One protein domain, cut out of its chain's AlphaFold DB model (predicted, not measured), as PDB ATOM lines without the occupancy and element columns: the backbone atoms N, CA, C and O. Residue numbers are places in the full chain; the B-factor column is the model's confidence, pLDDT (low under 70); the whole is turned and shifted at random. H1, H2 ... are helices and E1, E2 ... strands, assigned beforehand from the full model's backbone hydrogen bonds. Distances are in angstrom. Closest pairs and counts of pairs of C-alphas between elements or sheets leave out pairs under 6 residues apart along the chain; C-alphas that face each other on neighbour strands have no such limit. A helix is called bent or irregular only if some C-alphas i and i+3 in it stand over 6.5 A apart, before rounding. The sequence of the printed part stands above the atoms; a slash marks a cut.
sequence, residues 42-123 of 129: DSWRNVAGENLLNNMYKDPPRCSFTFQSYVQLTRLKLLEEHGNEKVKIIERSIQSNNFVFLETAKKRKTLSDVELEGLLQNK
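Overview. This is residues 42 to 123 of the 129 residues of the protein "Thymidine kinaselike [Acyrthosiphon pisum]" of Lepeophtheirus salmonis (UniProt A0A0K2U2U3). A long helix, H3, runs through the middle, with H4 and H5 side by side along one side of it and the small helices H1 and H2 on the other. Residues 80 to 87, from the last residue of H3 through the link to the first residue of E1, stick out at one end, and strand E1 leads back to H4. The printed part has 82 residues, with five named helices and one named strand in the order H1, H2, H3, E1, H4, H5, and is mostly helix. It is only just compact, close to loose, with a radius of gyration of the C-alphas of 13.7 A and spans of 42 by 29 by 16 A.

Arrangement. H3, residues 60 to 80, is the hub, touching four helices. H4, residues 94 to 107, touches it at a shallow tilt of 7 degrees, opposite ways; the closest C-alphas, of Gln 72 and Ile 94, are 6.3 A apart. H5, residues 113 to 121, touches H3's residues 65 to 69 alone, the same way at a shallow tilt of 1 degree, closest at C-alphas Phe 65 and Glu 115, 6.5 A. H4 and H5 form a helical hairpin, closest at C-alphas Asn 98 and Leu 120, 7.0 A. H2, residues 52 to 58, forms another with H3, touching its residues 62 to 67 alone at a shallow tilt of 28 degrees; the closest C-alphas, of Met 56 and Cys 63, are 4.8 A apart. H1, residues 42 to 45, touches H3's residues 67 to 74 alone, closest at C-alphas Trp 44 and Val 71, 7.5 A, and touches H2 only at the corner, closest at C-alphas Trp 44 and Leu 53, 5.5 A. E1, residues 87 to 91, pairs with no named strand; it and H3 are near each other, with 7 pairs of C-alphas within 10 A. Every O i to N i+4 pair is within hydrogen-bond range in H2 and H5, 15 of 17 are in H3 and 8 of 10 in H4, and H1 is too short for such a pair.

Along the chain. H3 is 29.0 A long from C-alpha 60 at (57.577, 8.886, -46.847) to C-alpha 80 at (32.231, -1.127, -36.876), and is irregular, with C-alphas 62 and 65 7.4 A apart. H4 spans 18.8 A, E1 13.4 A, H5 11.9 A, H2 9.7 A and H1 5.0 A. H5 ends at C-alpha 121 (45.566, 11.159, -29.558).

Size, cuts and confidence. The farthest C-alphas, of Asn 84 and Lys 109, are 42.8 A apart. The printed part has no cut, and no link is long. Residues 121 to 123 have pLDDT under 70.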
ATOM      1  N   ASP A  42      43.660  -3.038 -50.607       95.62
ATOM      2  CA  ASP A  42      43.109  -2.572 -51.882       95.62
ATOM      3  C   ASP A  42      42.534  -1.156 -51.775       95.62
ATOM      4  O   ASP A  42      42.770  -0.336 -52.664       95.62
ATOM      5  N   SER A  43      41.905  -0.813 -50.645       96.00
ATOM      6  CA  SER A  43      41.467   0.560 -50.359       96.00
ATOM      7  C   SER A  43      42.650   1.528 -50.347       96.00
ATOM      8  O   SER A  43      42.547   2.655 -50.818       96.00
ATOM      9  N   TRP A  44      43.812   1.096 -49.856       97.31
ATOM     10  CA  TRP A  44      45.017   1.932 -49.791       97.31
ATOM     11  C   TRP A  44      45.728   2.088 -51.135       97.31
ATOM     12  O   TRP A  44      46.538   3.000 -51.308       97.31
ATOM     13  N   ARG A  45      45.453   1.190 -52.084       97.75
ATOM     14  CA  ARG A  45      46.001   1.219 -53.446       97.75
ATOM     15  C   ARG A  45      45.156   2.033 -54.419       97.75
ATOM     16  O   ARG A  45      45.627   2.285 -55.524       97.75
ATOM     17  N   ASN A  46      43.947   2.423 -54.024       96.81
ATOM     18  CA  ASN A  46      43.049   3.216 -54.846       96.81
ATOM     19  C   ASN A  46      42.290   4.243 -53.996       96.81
ATOM     20  O   ASN A  46      41.130   4.054 -53.629       96.81
ATOM     21  N   VAL A  47      42.958   5.355 -53.709       96.06
ATOM     22  CA  VAL A  47      42.383   6.524 -53.048       96.06
ATOM     23  C   VAL A  47      42.246   7.614 -54.099       96.06
ATOM     24  O   VAL A  47      43.239   8.204 -54.510       96.06
ATOM     25  N   ALA A  48      41.018   7.849 -54.567       94.75
ATOM     26  CA  ALA A  48      40.736   8.797 -55.650       94.75
ATOM     27  C   ALA A  48      41.550   8.531 -56.940       94.75
ATOM     28  O   ALA A  48      42.003   9.463 -57.595       94.75
ATOM     29  N   GLY A  49      41.743   7.256 -57.302       96.06
ATOM     30  CA  GLY A  49      42.530   6.849 -58.474       96.06
ATOM     31  C   GLY A  49      44.039   6.744 -58.227       96.06
ATOM     32  O   GLY A  49      44.760   6.281 -59.106       96.06
ATOM     33  N   GLU A  50      44.516   7.116 -57.037       96.62
ATOM     34  CA  GLU A  50      45.934   7.108 -56.674       96.62
ATOM     35  C   GLU A  50      46.290   5.958 -55.725       96.62
ATOM     36  O   GLU A  50      45.525   5.572 -54.836       96.62
ATOM     37  N   ASN A  51      47.511   5.438 -55.857       98.12
ATOM     38  CA  ASN A  51      48.025   4.399 -54.969       98.12
ATOM     39  C   ASN A  51      48.748   5.027 -53.773       98.12
ATOM     40  O   ASN A  51      49.966   5.212 -53.786       98.12
ATOM     41  N   LEU A  52      47.987   5.344 -52.722       98.19
ATOM     42  CA  LEU A  52      48.507   5.993 -51.517       98.19
ATOM     43  C   LEU A  52      49.578   5.149 -50.808       98.19
ATOM     44  O   LEU A  52      50.567   5.701 -50.326       98.19
ATOM     45  N   LEU A  53      49.429   3.819 -50.787       97.62
ATOM     46  CA  LEU A  53      50.452   2.910 -50.256       97.62
ATOM     47  C   LEU A  53      51.788   3.071 -50.998       97.62
ATOM     48  O   LEU A  53      52.843   3.173 -50.375       97.62
ATOM     49  N   ASN A  54      51.749   3.114 -52.328       98.00
ATOM     50  CA  ASN A  54      52.930   3.339 -53.157       98.00
ATOM     51  C   ASN A  54      53.516   4.740 -52.936       98.00
ATOM     52  O   ASN A  54      54.731   4.883 -52.839       98.00
ATOM     53  N   ASN A  55      52.667   5.761 -52.800       97.75
ATOM     54  CA  ASN A  55      53.106   7.130 -52.528       97.75
ATOM     55  C   ASN A  55      53.825   7.231 -51.172       97.75
ATOM     56  O   ASN A  55      54.862   7.880 -51.092       97.75
ATOM     57  N   MET A  56      53.364   6.504 -50.147       97.25
ATOM     58  CA  MET A  56      54.060   6.396 -48.858       97.25
ATOM     59  C   MET A  56      55.457   5.785 -48.989       97.25
ATOM     60  O   MET A  56      56.382   6.260 -48.340       97.25
ATOM     61  N   TYR A  57      55.644   4.778 -49.846       95.81
ATOM     62  CA  TYR A  57      56.977   4.220 -50.092       95.81
ATOM     63  C   TYR A  57      57.877   5.142 -50.928       95.81
ATOM     64  O   TYR A  57      59.092   5.118 -50.737       95.81
ATOM     65  N   LYS A  58      57.306   5.938 -51.842       97.81
ATOM     66  CA  LYS A  58      58.052   6.855 -52.723       97.81
ATOM     67  C   LYS A  58      58.483   8.146 -52.030       97.81
ATOM     68  O   LYS A  58      59.625   8.557 -52.196       97.81
ATOM     69  N   ASP A  59      57.584   8.769 -51.271       97.44
ATOM     70  CA  ASP A  59      57.843   9.998 -50.516       97.44
ATOM     71  C   ASP A  59      57.308   9.864 -49.078       97.44
ATOM     72  O   ASP A  59      56.245  10.396 -48.730       97.44
ATOM     73  N   PRO A  60      58.016   9.107 -48.216       96.62
ATOM     74  CA  PRO A  60      57.577   8.886 -46.847       96.62
ATOM     75  C   PRO A  60      57.382  10.179 -46.042       96.62
ATOM     76  O   PRO A  60      56.348  10.264 -45.380       96.62
ATOM     77  N   PRO A  61      58.285  11.182 -46.068       96.06
ATOM     78  CA  PRO A  61      58.083  12.423 -45.316       96.06
ATOM     79  C   PRO A  61      56.797  13.161 -45.697       96.06
ATOM     80  O   PRO A  61      56.133  13.718 -44.829       96.06
ATOM     81  N   ARG A  62      56.401  13.142 -46.978       96.75
ATOM     82  CA  ARG A  62      55.167  13.800 -47.425       96.75
ATOM     83  C   ARG A  62      53.908  12.997 -47.121       96.75
ATOM     84  O   ARG A  62      52.865  13.587 -46.825       96.75
ATOM     85  N   CYS A  63      53.980  11.677 -47.281       97.44
ATOM     86  CA  CYS A  63      52.806  10.809 -47.345       97.44
ATOM     87  C   CYS A  63      52.563   9.976 -46.080       97.44
ATOM     88  O   CYS A  63      51.478   9.408 -45.953       97.44
ATOM     89  N   SER A  64      53.515   9.895 -45.141       97.00
ATOM     90  CA  SER A  64      53.374   9.059 -43.937       97.00
ATOM     91  C   SER A  64      52.152   9.440 -43.113       97.00
ATOM     92  O   SER A  64      51.393   8.550 -42.740       97.00
ATOM     93  N   PHE A  65      51.919  10.730 -42.856       96.44
ATOM     94  CA  PHE A  65      50.782  11.153 -42.036       96.44
ATOM     95  C   PHE A  65      49.451  10.772 -42.685       96.44
ATOM     96  O   PHE A  65      48.622  10.102 -42.069       96.44
ATOM     97  N   THR A  66      49.280  11.116 -43.963       96.56
ATOM     98  CA  THR A  66      48.071  10.792 -44.729       96.56
ATOM     99  C   THR A  66      47.833   9.287 -44.798       96.56
ATOM    100  O   THR A  66      46.718   8.831 -44.558       96.56
ATOM    101  N   PHE A  67      48.876   8.501 -45.077       97.44
ATOM    102  CA  PHE A  67      48.764   7.049 -45.142       97.44
ATOM    103  C   PHE A  67      48.397   6.446 -43.783       97.44
ATOM    104  O   PHE A  67      47.441   5.682 -43.700       97.44
ATOM    105  N   GLN A  68      49.094   6.819 -42.706       95.88
ATOM    106  CA  GLN A  68      48.824   6.285 -41.368       95.88
ATOM    107  C   GLN A  68      47.436   6.685 -40.851       95.88
ATOM    108  O   GLN A  68      46.754   5.858 -40.249       95.88
ATOM    109  N   SER A  69      46.982   7.912 -41.125       94.62
ATOM    110  CA  SER A  69      45.618   8.355 -40.813       94.62
ATOM    111  C   SER A  69      44.571   7.517 -41.559       94.62
ATOM    112  O   SER A  69      43.636   6.993 -40.951       94.62
ATOM    113  N   TYR A  70      44.766   7.299 -42.862       95.75
ATOM    114  CA  TYR A  70      43.846   6.511 -43.680       95.75
ATOM    115  C   TYR A  70      43.809   5.027 -43.280       95.75
ATOM    116  O   TYR A  70      42.741   4.410 -43.241       95.75
ATOM    117  N   VAL A  71      44.957   4.452 -42.911       94.94
ATOM    118  CA  VAL A  71      45.047   3.093 -42.359       94.94
ATOM    119  C   VAL A  71      44.234   2.968 -41.067       94.94
ATOM    120  O   VAL A  71      43.484   2.003 -40.920       94.94
ATOM    121  N   GLN A  72      44.321   3.938 -40.148       92.62
ATOM    122  CA  GLN A  72      43.506   3.919 -38.925       92.62
ATOM    123  C   GLN A  72      42.006   3.991 -39.233       92.62
ATOM    124  O   GLN A  72      41.248   3.164 -38.733       92.62
ATOM    125  N   LEU A  73      41.587   4.917 -40.103       92.44
ATOM    126  CA  LEU A  73      40.179   5.084 -40.485       92.44
ATOM    127  C   LEU A  73      39.599   3.830 -41.150       92.44
ATOM    128  O   LEU A  73      38.500   3.392 -40.818       92.44
ATOM    129  N   THR A  74      40.341   3.225 -42.078       94.25
ATOM    130  CA  THR A  74      39.885   2.010 -42.771       94.25
ATOM    131  C   THR A  74      39.795   0.807 -41.830       94.25
ATOM    132  O   THR A  74      38.840   0.044 -41.932       94.25
ATOM    133  N   ARG A  75      40.716   0.661 -40.866       92.31
ATOM    134  CA  ARG A  75      40.626  -0.381 -39.825       92.31
ATOM    135  C   ARG A  75      39.472  -0.143 -38.853       92.31
ATOM    136  O   ARG A  75      38.799  -1.098 -38.482       92.31
ATOM    137  N   LEU A  76      39.221   1.108 -38.465       90.31
ATOM    138  CA  LEU A  76      38.075   1.459 -37.624       90.31
ATOM    139  C   LEU A  76      36.758   1.075 -38.298       90.31
ATOM    140  O   LEU A  76      35.927   0.408 -37.692       90.31
ATOM    141  N   LYS A  77      36.607   1.435 -39.574       90.12
ATOM    142  CA  LYS A  77      35.427   1.081 -40.361       90.12
ATOM    143  C   LYS A  77      35.194  -0.431 -40.385       90.12
ATOM    144  O   LYS A  77      34.069  -0.875 -40.184       90.12
ATOM    145  N   LEU A  78      36.260  -1.224 -40.547       90.00
ATOM    146  CA  LEU A  78      36.154  -2.680 -40.453       90.00
ATOM    147  C   LEU A  78      35.654  -3.117 -39.076       90.00
ATOM    148  O   LEU A  78      34.800  -3.985 -39.021       90.00
ATOM    149  N   LEU A  79      36.129  -2.538 -37.970       88.56
ATOM    150  CA  LEU A  79      35.651  -2.898 -36.626       88.56
ATOM    151  C   LEU A  79      34.149  -2.620 -36.432       88.56
ATOM    152  O   LEU A  79      33.452  -3.424 -35.810       88.56
ATOM    153  N   GLU A  80      33.642  -1.519 -36.985       87.19
ATOM    154  CA  GLU A  80      32.231  -1.127 -36.876       87.19
ATOM    155  C   GLU A  80      31.292  -2.015 -37.715       87.19
ATOM    156  O   GLU A  80      30.157  -2.302 -37.311       87.19
ATOM    157  N   GLU A  81      31.764  -2.494 -38.866       84.81
ATOM    158  CA  GLU A  81      31.003  -3.333 -39.791       84.81
ATOM    159  C   GLU A  81      30.913  -4.783 -39.286       84.81
ATOM    160  O   GLU A  81      31.877  -5.535 -39.315       84.81
ATOM    161  N   HIS A  82      29.746  -5.222 -38.816       80.25
ATOM    162  CA  HIS A  82      29.505  -6.634 -38.489       80.25
ATOM    163  C   HIS A  82      28.026  -6.999 -38.624       80.25
ATOM    164  O   HIS A  82      27.146  -6.152 -38.401       80.25
ATOM    165  N   GLY A  83      27.780  -8.260 -38.984       80.06
ATOM    166  CA  GLY A  83      26.463  -8.868 -39.101       80.06
ATOM    167  C   GLY A  83      26.024  -9.543 -37.801       80.06
ATOM    168  O   GLY A  83      26.067  -8.937 -36.731       80.06
ATOM    169  N   ASN A  84      25.539 -10.781 -37.911       85.44
ATOM    170  CA  ASN A  84      25.067 -11.592 -36.778       85.44
ATOM    171  C   ASN A  84      26.061 -12.705 -36.393       85.44
ATOM    172  O   ASN A  84      25.693 -13.631 -35.667       85.44
ATOM    173  N   GLU A  85      27.281 -12.658 -36.921       90.38
ATOM    174  CA  GLU A  85      28.338 -13.623 -36.644       90.38
ATOM    175  C   GLU A  85      28.760 -13.562 -35.172       90.38
ATOM    176  O   GLU A  85      28.657 -12.529 -34.509       90.38
ATOM    177  N   LYS A  86      29.244 -14.687 -34.644       93.31
ATOM    178  CA  LYS A  86      29.678 -14.778 -33.243       93.31
ATOM    179  C   LYS A  86      31.117 -14.324 -33.068       93.31
ATOM    180  O   LYS A  86      31.472 -13.826 -32.004       93.31
ATOM    181  N   VAL A  87      31.939 -14.533 -34.091       94.88
ATOM    182  CA  VAL A  87      33.366 -14.223 -34.078       94.88
ATOM    183  C   VAL A  87      33.712 -13.408 -35.313       94.88
ATOM    184  O   VAL A  87      33.276 -13.722 -36.418       94.88
ATOM    185  N   LYS A  88      34.531 -12.380 -35.121       94.56
ATOM    186  CA  LYS A  88      35.095 -11.559 -36.187       94.56
ATOM    187  C   LYS A  88      36.607 -11.645 -36.114       94.56
ATOM    188  O   LYS A  88      37.192 -11.292 -35.094       94.56
ATOM    189  N   ILE A  89      37.238 -12.121 -37.175       95.88
ATOM    190  CA  ILE A  89      38.693 -12.211 -37.267       95.88
ATOM    191  C   ILE A  89      39.182 -11.110 -38.199       95.88
ATOM    192  O   ILE A  89      38.785 -11.074 -39.359       95.88
ATOM    193  N   ILE A  90      40.053 -10.236 -37.706       95.44
ATOM    194  CA  ILE A  90      40.631  -9.134 -38.482       95.44
ATOM    195  C   ILE A  90      42.119  -9.382 -38.747       95.44
ATOM    196  O   ILE A  90      42.847  -9.863 -37.872       95.44
ATOM    197  N   GLU A  91      42.599  -9.048 -39.946       95.44
ATOM    198  CA  GLU A  91      44.035  -9.028 -40.230       95.44
ATOM    199  C   GLU A  91      44.634  -7.693 -39.777       95.44
ATOM    200  O   GLU A  91      44.446  -6.658 -40.422       95.44
ATOM    201  N   ARG A  92      45.403  -7.749 -38.683       94.94
ATOM    202  CA  ARG A  92      45.931  -6.610 -37.922       94.94
ATOM    203  C   ARG A  92      44.884  -5.730 -37.245       94.94
ATOM    204  O   ARG A  92      43.733  -5.618 -37.649       94.94
ATOM    205  N   SER A  93      45.343  -5.036 -36.213       93.00
ATOM    206  CA  SER A  93      44.540  -4.141 -35.384       93.00
ATOM    207  C   SER A  93      45.021  -2.687 -35.421       93.00
ATOM    208  O   SER A  93      46.072  -2.362 -35.990       93.00
ATOM    209  N   ILE A  94      44.276  -1.794 -34.765       91.00
ATOM    210  CA  ILE A  94      44.726  -0.420 -34.483       91.00
ATOM    211  C   ILE A  94      46.001  -0.447 -33.621       91.00
ATOM    212  O   ILE A  94      46.913   0.348 -33.846       91.00
ATOM    213  N   GLN A  95      46.134  -1.418 -32.710       90.56
ATOM    214  CA  GLN A  95      47.334  -1.601 -31.891       90.56
ATOM    215  C   GLN A  95      48.574  -1.846 -32.753       90.56
ATOM    216  O   GLN A  95      49.618  -1.247 -32.502       90.56
ATOM    217  N   SER A  96      48.465  -2.652 -33.813       92.50
ATOM    218  CA  SER A  96      49.578  -2.845 -34.752       92.50
ATOM    219  C   SER A  96      49.999  -1.535 -35.431       92.50
ATOM    220  O   SER A  96      51.186  -1.308 -35.662       92.50
ATOM    221  N   ASN A  97      49.042  -0.635 -35.695       92.50
ATOM    222  CA  ASN A  97      49.350   0.693 -36.206       92.50
ATOM    223  C   ASN A  97      50.231   1.455 -35.229       92.50
ATOM    224  O   ASN A  97      51.310   1.910 -35.597       92.50
ATOM    225  N   ASN A  98      49.796   1.517 -33.977       90.94
ATOM    226  CA  ASN A  98      50.417   2.357 -32.966       90.94
ATOM    227  C   ASN A  98      51.775   1.810 -32.524       90.94
ATOM    228  O   ASN A  98      52.759   2.541 -32.516       90.94
ATOM    229  N   PHE A  99      51.853   0.516 -32.219       92.19
ATOM    230  CA  PHE A  99      53.044  -0.078 -31.607       92.19
ATOM    231  C   PHE A  99      54.061  -0.630 -32.611       92.19
ATOM    232  O   PHE A  99      55.180  -0.958 -32.219       92.19
ATOM    233  N   VAL A 100      53.708  -0.736 -33.898       94.25
ATOM    234  CA  VAL A 100      54.632  -1.220 -34.938       94.25
ATOM    235  C   VAL A 100      54.881  -0.150 -35.994       94.25
ATOM    236  O   VAL A 100      56.028   0.253 -36.209       94.25
ATOM    237  N   PHE A 101      53.833   0.322 -36.669       94.00
ATOM    238  CA  PHE A 101      53.995   1.193 -37.836       94.00
ATOM    239  C   PHE A 101      54.329   2.642 -37.465       94.00
ATOM    240  O   PHE A 101      55.270   3.197 -38.032       94.00
ATOM    241  N   LEU A 102      53.640   3.228 -36.483       94.50
ATOM    242  CA  LEU A 102      53.946   4.575 -35.990       94.50
ATOM    243  C   LEU A 102      55.310   4.626 -35.295       94.50
ATOM    244  O   LEU A 102      56.093   5.532 -35.564       94.50
ATOM    245  N   GLU A 103      55.659   3.608 -34.505       94.25
ATOM    246  CA  GLU A 103      57.006   3.483 -33.928       94.25
ATOM    247  C   GLU A 103      58.097   3.399 -35.005       94.25
ATOM    248  O   GLU A 103      59.170   3.996 -34.881       94.25
ATOM    249  N   THR A 104      57.828   2.696 -36.107       95.00
ATOM    250  CA  THR A 104      58.749   2.653 -37.250       95.00
ATOM    251  C   THR A 104      58.869   4.020 -37.923       95.00
ATOM    252  O   THR A 104      59.982   4.448 -38.228       95.00
ATOM    253  N   ALA A 105      57.754   4.724 -38.128       94.81
ATOM    254  CA  ALA A 105      57.739   6.061 -38.719       94.81
ATOM    255  C   ALA A 105      58.490   7.085 -37.850       94.81
ATOM    256  O   ALA A 105      59.304   7.851 -38.370       94.81
ATOM    257  N   LYS A 106      58.319   7.019 -36.522       94.94
ATOM    258  CA  LYS A 106      59.071   7.811 -35.538       94.94
ATOM    259  C   LYS A 106      60.575   7.568 -35.655       94.94
ATOM    260  O   LYS A 106      61.348   8.509 -35.817       94.94
ATOM    261  N   LYS A 107      61.003   6.301 -35.645       96.25
ATOM    262  CA  LYS A 107      62.426   5.924 -35.776       96.25
ATOM    263  C   LYS A 107      63.038   6.393 -37.095       96.25
ATOM    264  O   LYS A 107      64.200   6.784 -37.126       96.25
ATOM    265  N   ARG A 108      62.260   6.357 -38.179       95.69
ATOM    266  CA  ARG A 108      62.683   6.802 -39.514       95.69
ATOM    267  C   ARG A 108      62.536   8.310 -39.734       95.69
ATOM    268  O   ARG A 108      62.929   8.779 -40.796       95.69
ATOM    269  N   LYS A 109      61.996   9.053 -38.760       95.50
ATOM    270  CA  LYS A 109      61.704  10.494 -38.849       95.50
ATOM    271  C   LYS A 109      60.854  10.853 -40.073       95.50
ATOM    272  O   LYS A 109      61.069  11.882 -40.704       95.50
ATOM    273  N   THR A 110      59.907   9.983 -40.429       97.12
ATOM    274  CA  THR A 110      58.969  10.234 -41.537       97.12
ATOM    275  C   THR A 110      57.679  10.904 -41.073       97.12
ATOM    276  O   THR A 110      56.861  11.276 -41.904       97.12
ATOM    277  N   LEU A 111      57.504  11.051 -39.759       96.88
ATOM    278  CA  LEU A 111      56.473  11.850 -39.107       96.88
ATOM    279  C   LEU A 111      57.159  12.810 -38.136       96.88
ATOM    280  O   LEU A 111      58.111  12.419 -37.454       96.88
ATOM    281  N   SER A 112      56.664  14.039 -38.063       95.88
ATOM    282  CA  SER A 112      56.996  14.984 -36.997       95.88
ATOM    283  C   SER A 112      56.354  14.576 -35.667       95.88
ATOM    284  O   SER A 112      55.404  13.790 -35.634       95.88
ATOM    285  N   ASP A 113      56.834  15.144 -34.561       94.44
ATOM    286  CA  ASP A 113      56.283  14.854 -33.233       94.44
ATOM    287  C   ASP A 113      54.802  15.257 -33.119       94.44
ATOM    288  O   ASP A 113      54.017  14.538 -32.507       94.44
ATOM    289  N   VAL A 114      54.392  16.355 -33.770       94.69
ATOM    290  CA  VAL A 114      52.988  16.810 -33.792       94.69
ATOM    291  C   VAL A 114      52.101  15.847 -34.582       94.69
ATOM    292  O   VAL A 114      50.998  15.525 -34.148       94.69
ATOM    293  N   GLU A 115      52.573  15.357 -35.729       94.88
ATOM    294  CA  GLU A 115      51.844  14.367 -36.528       94.88
ATOM    295  C   GLU A 115      51.713  13.031 -35.795       94.88
ATOM    296  O   GLU A 115      50.648  12.412 -35.824       94.88
ATOM    297  N   LEU A 116      52.782  12.592 -35.123       93.69
ATOM    298  CA  LEU A 116      52.767  11.383 -34.309       93.69
ATOM    299  C   LEU A 116      51.776  11.519 -33.150       93.69
ATOM    300  O   LEU A 116      50.946  10.632 -32.959       93.69
ATOM    301  N   GLU A 117      51.826  12.631 -32.417       91.69
ATOM    302  CA  GLU A 117      50.914  12.891 -31.305       91.69
ATOM    303  C   GLU A 117      49.462  12.958 -31.788       91.69
ATOM    304  O   GLU A 117      48.601  12.305 -31.210       91.69
ATOM    305  N   GLY A 118      49.178  13.640 -32.902       91.25
ATOM    306  CA  GLY A 118      47.832  13.676 -33.483       91.25
ATOM    307  C   GLY A 118      47.312  12.291 -33.892       91.25
ATOM    308  O   GLY A 118      46.133  11.984 -33.713       91.25
ATOM    309  N   LEU A 119      48.181  11.414 -34.401       91.00
ATOM    310  CA  LEU A 119      47.819  10.031 -34.737       91.00
ATOM    311  C   LEU A 119      47.619   9.145 -33.498       91.00
ATOM    312  O   LEU A 119      46.844   8.194 -33.582       91.00
ATOM    313  N   LEU A 120      48.286   9.445 -32.378       86.44
ATOM    314  CA  LEU A 120      48.156   8.727 -31.106       86.44
ATOM    315  C   LEU A 120      47.008   9.251 -30.230       86.44
ATOM    316  O   LEU A 120      46.428   8.468 -29.485       86.44
ATOM    317  N   GLN A 121      46.674  10.542 -30.300       69.38
ATOM    318  CA  GLN A 121      45.566  11.159 -29.558       69.38
ATOM    319  C   GLN A 121      44.199  10.837 -30.157       69.38
ATOM    320  O   GLN A 121      43.210  10.845 -29.432       69.38
ATOM    321  N   ASN A 122      44.144  10.406 -31.421       62.12
ATOM    322  CA  ASN A 122      42.990   9.694 -31.981       62.12
ATOM    323  C   ASN A 122      42.823   8.283 -31.378       62.12
ATOM    324  O   ASN A 122      42.367   7.356 -32.046       62.12
ATOM    325  N   LYS A 123      43.191   8.092 -30.104       55.09
ATOM    326  CA  LYS A 123      42.768   6.943 -29.316       55.09
ATOM    327  C   LYS A 123      41.248   6.954 -29.329       55.09
ATOM    328  O   LYS A 123      40.605   7.761 -28.667       55.09
TER     329      LYS A 123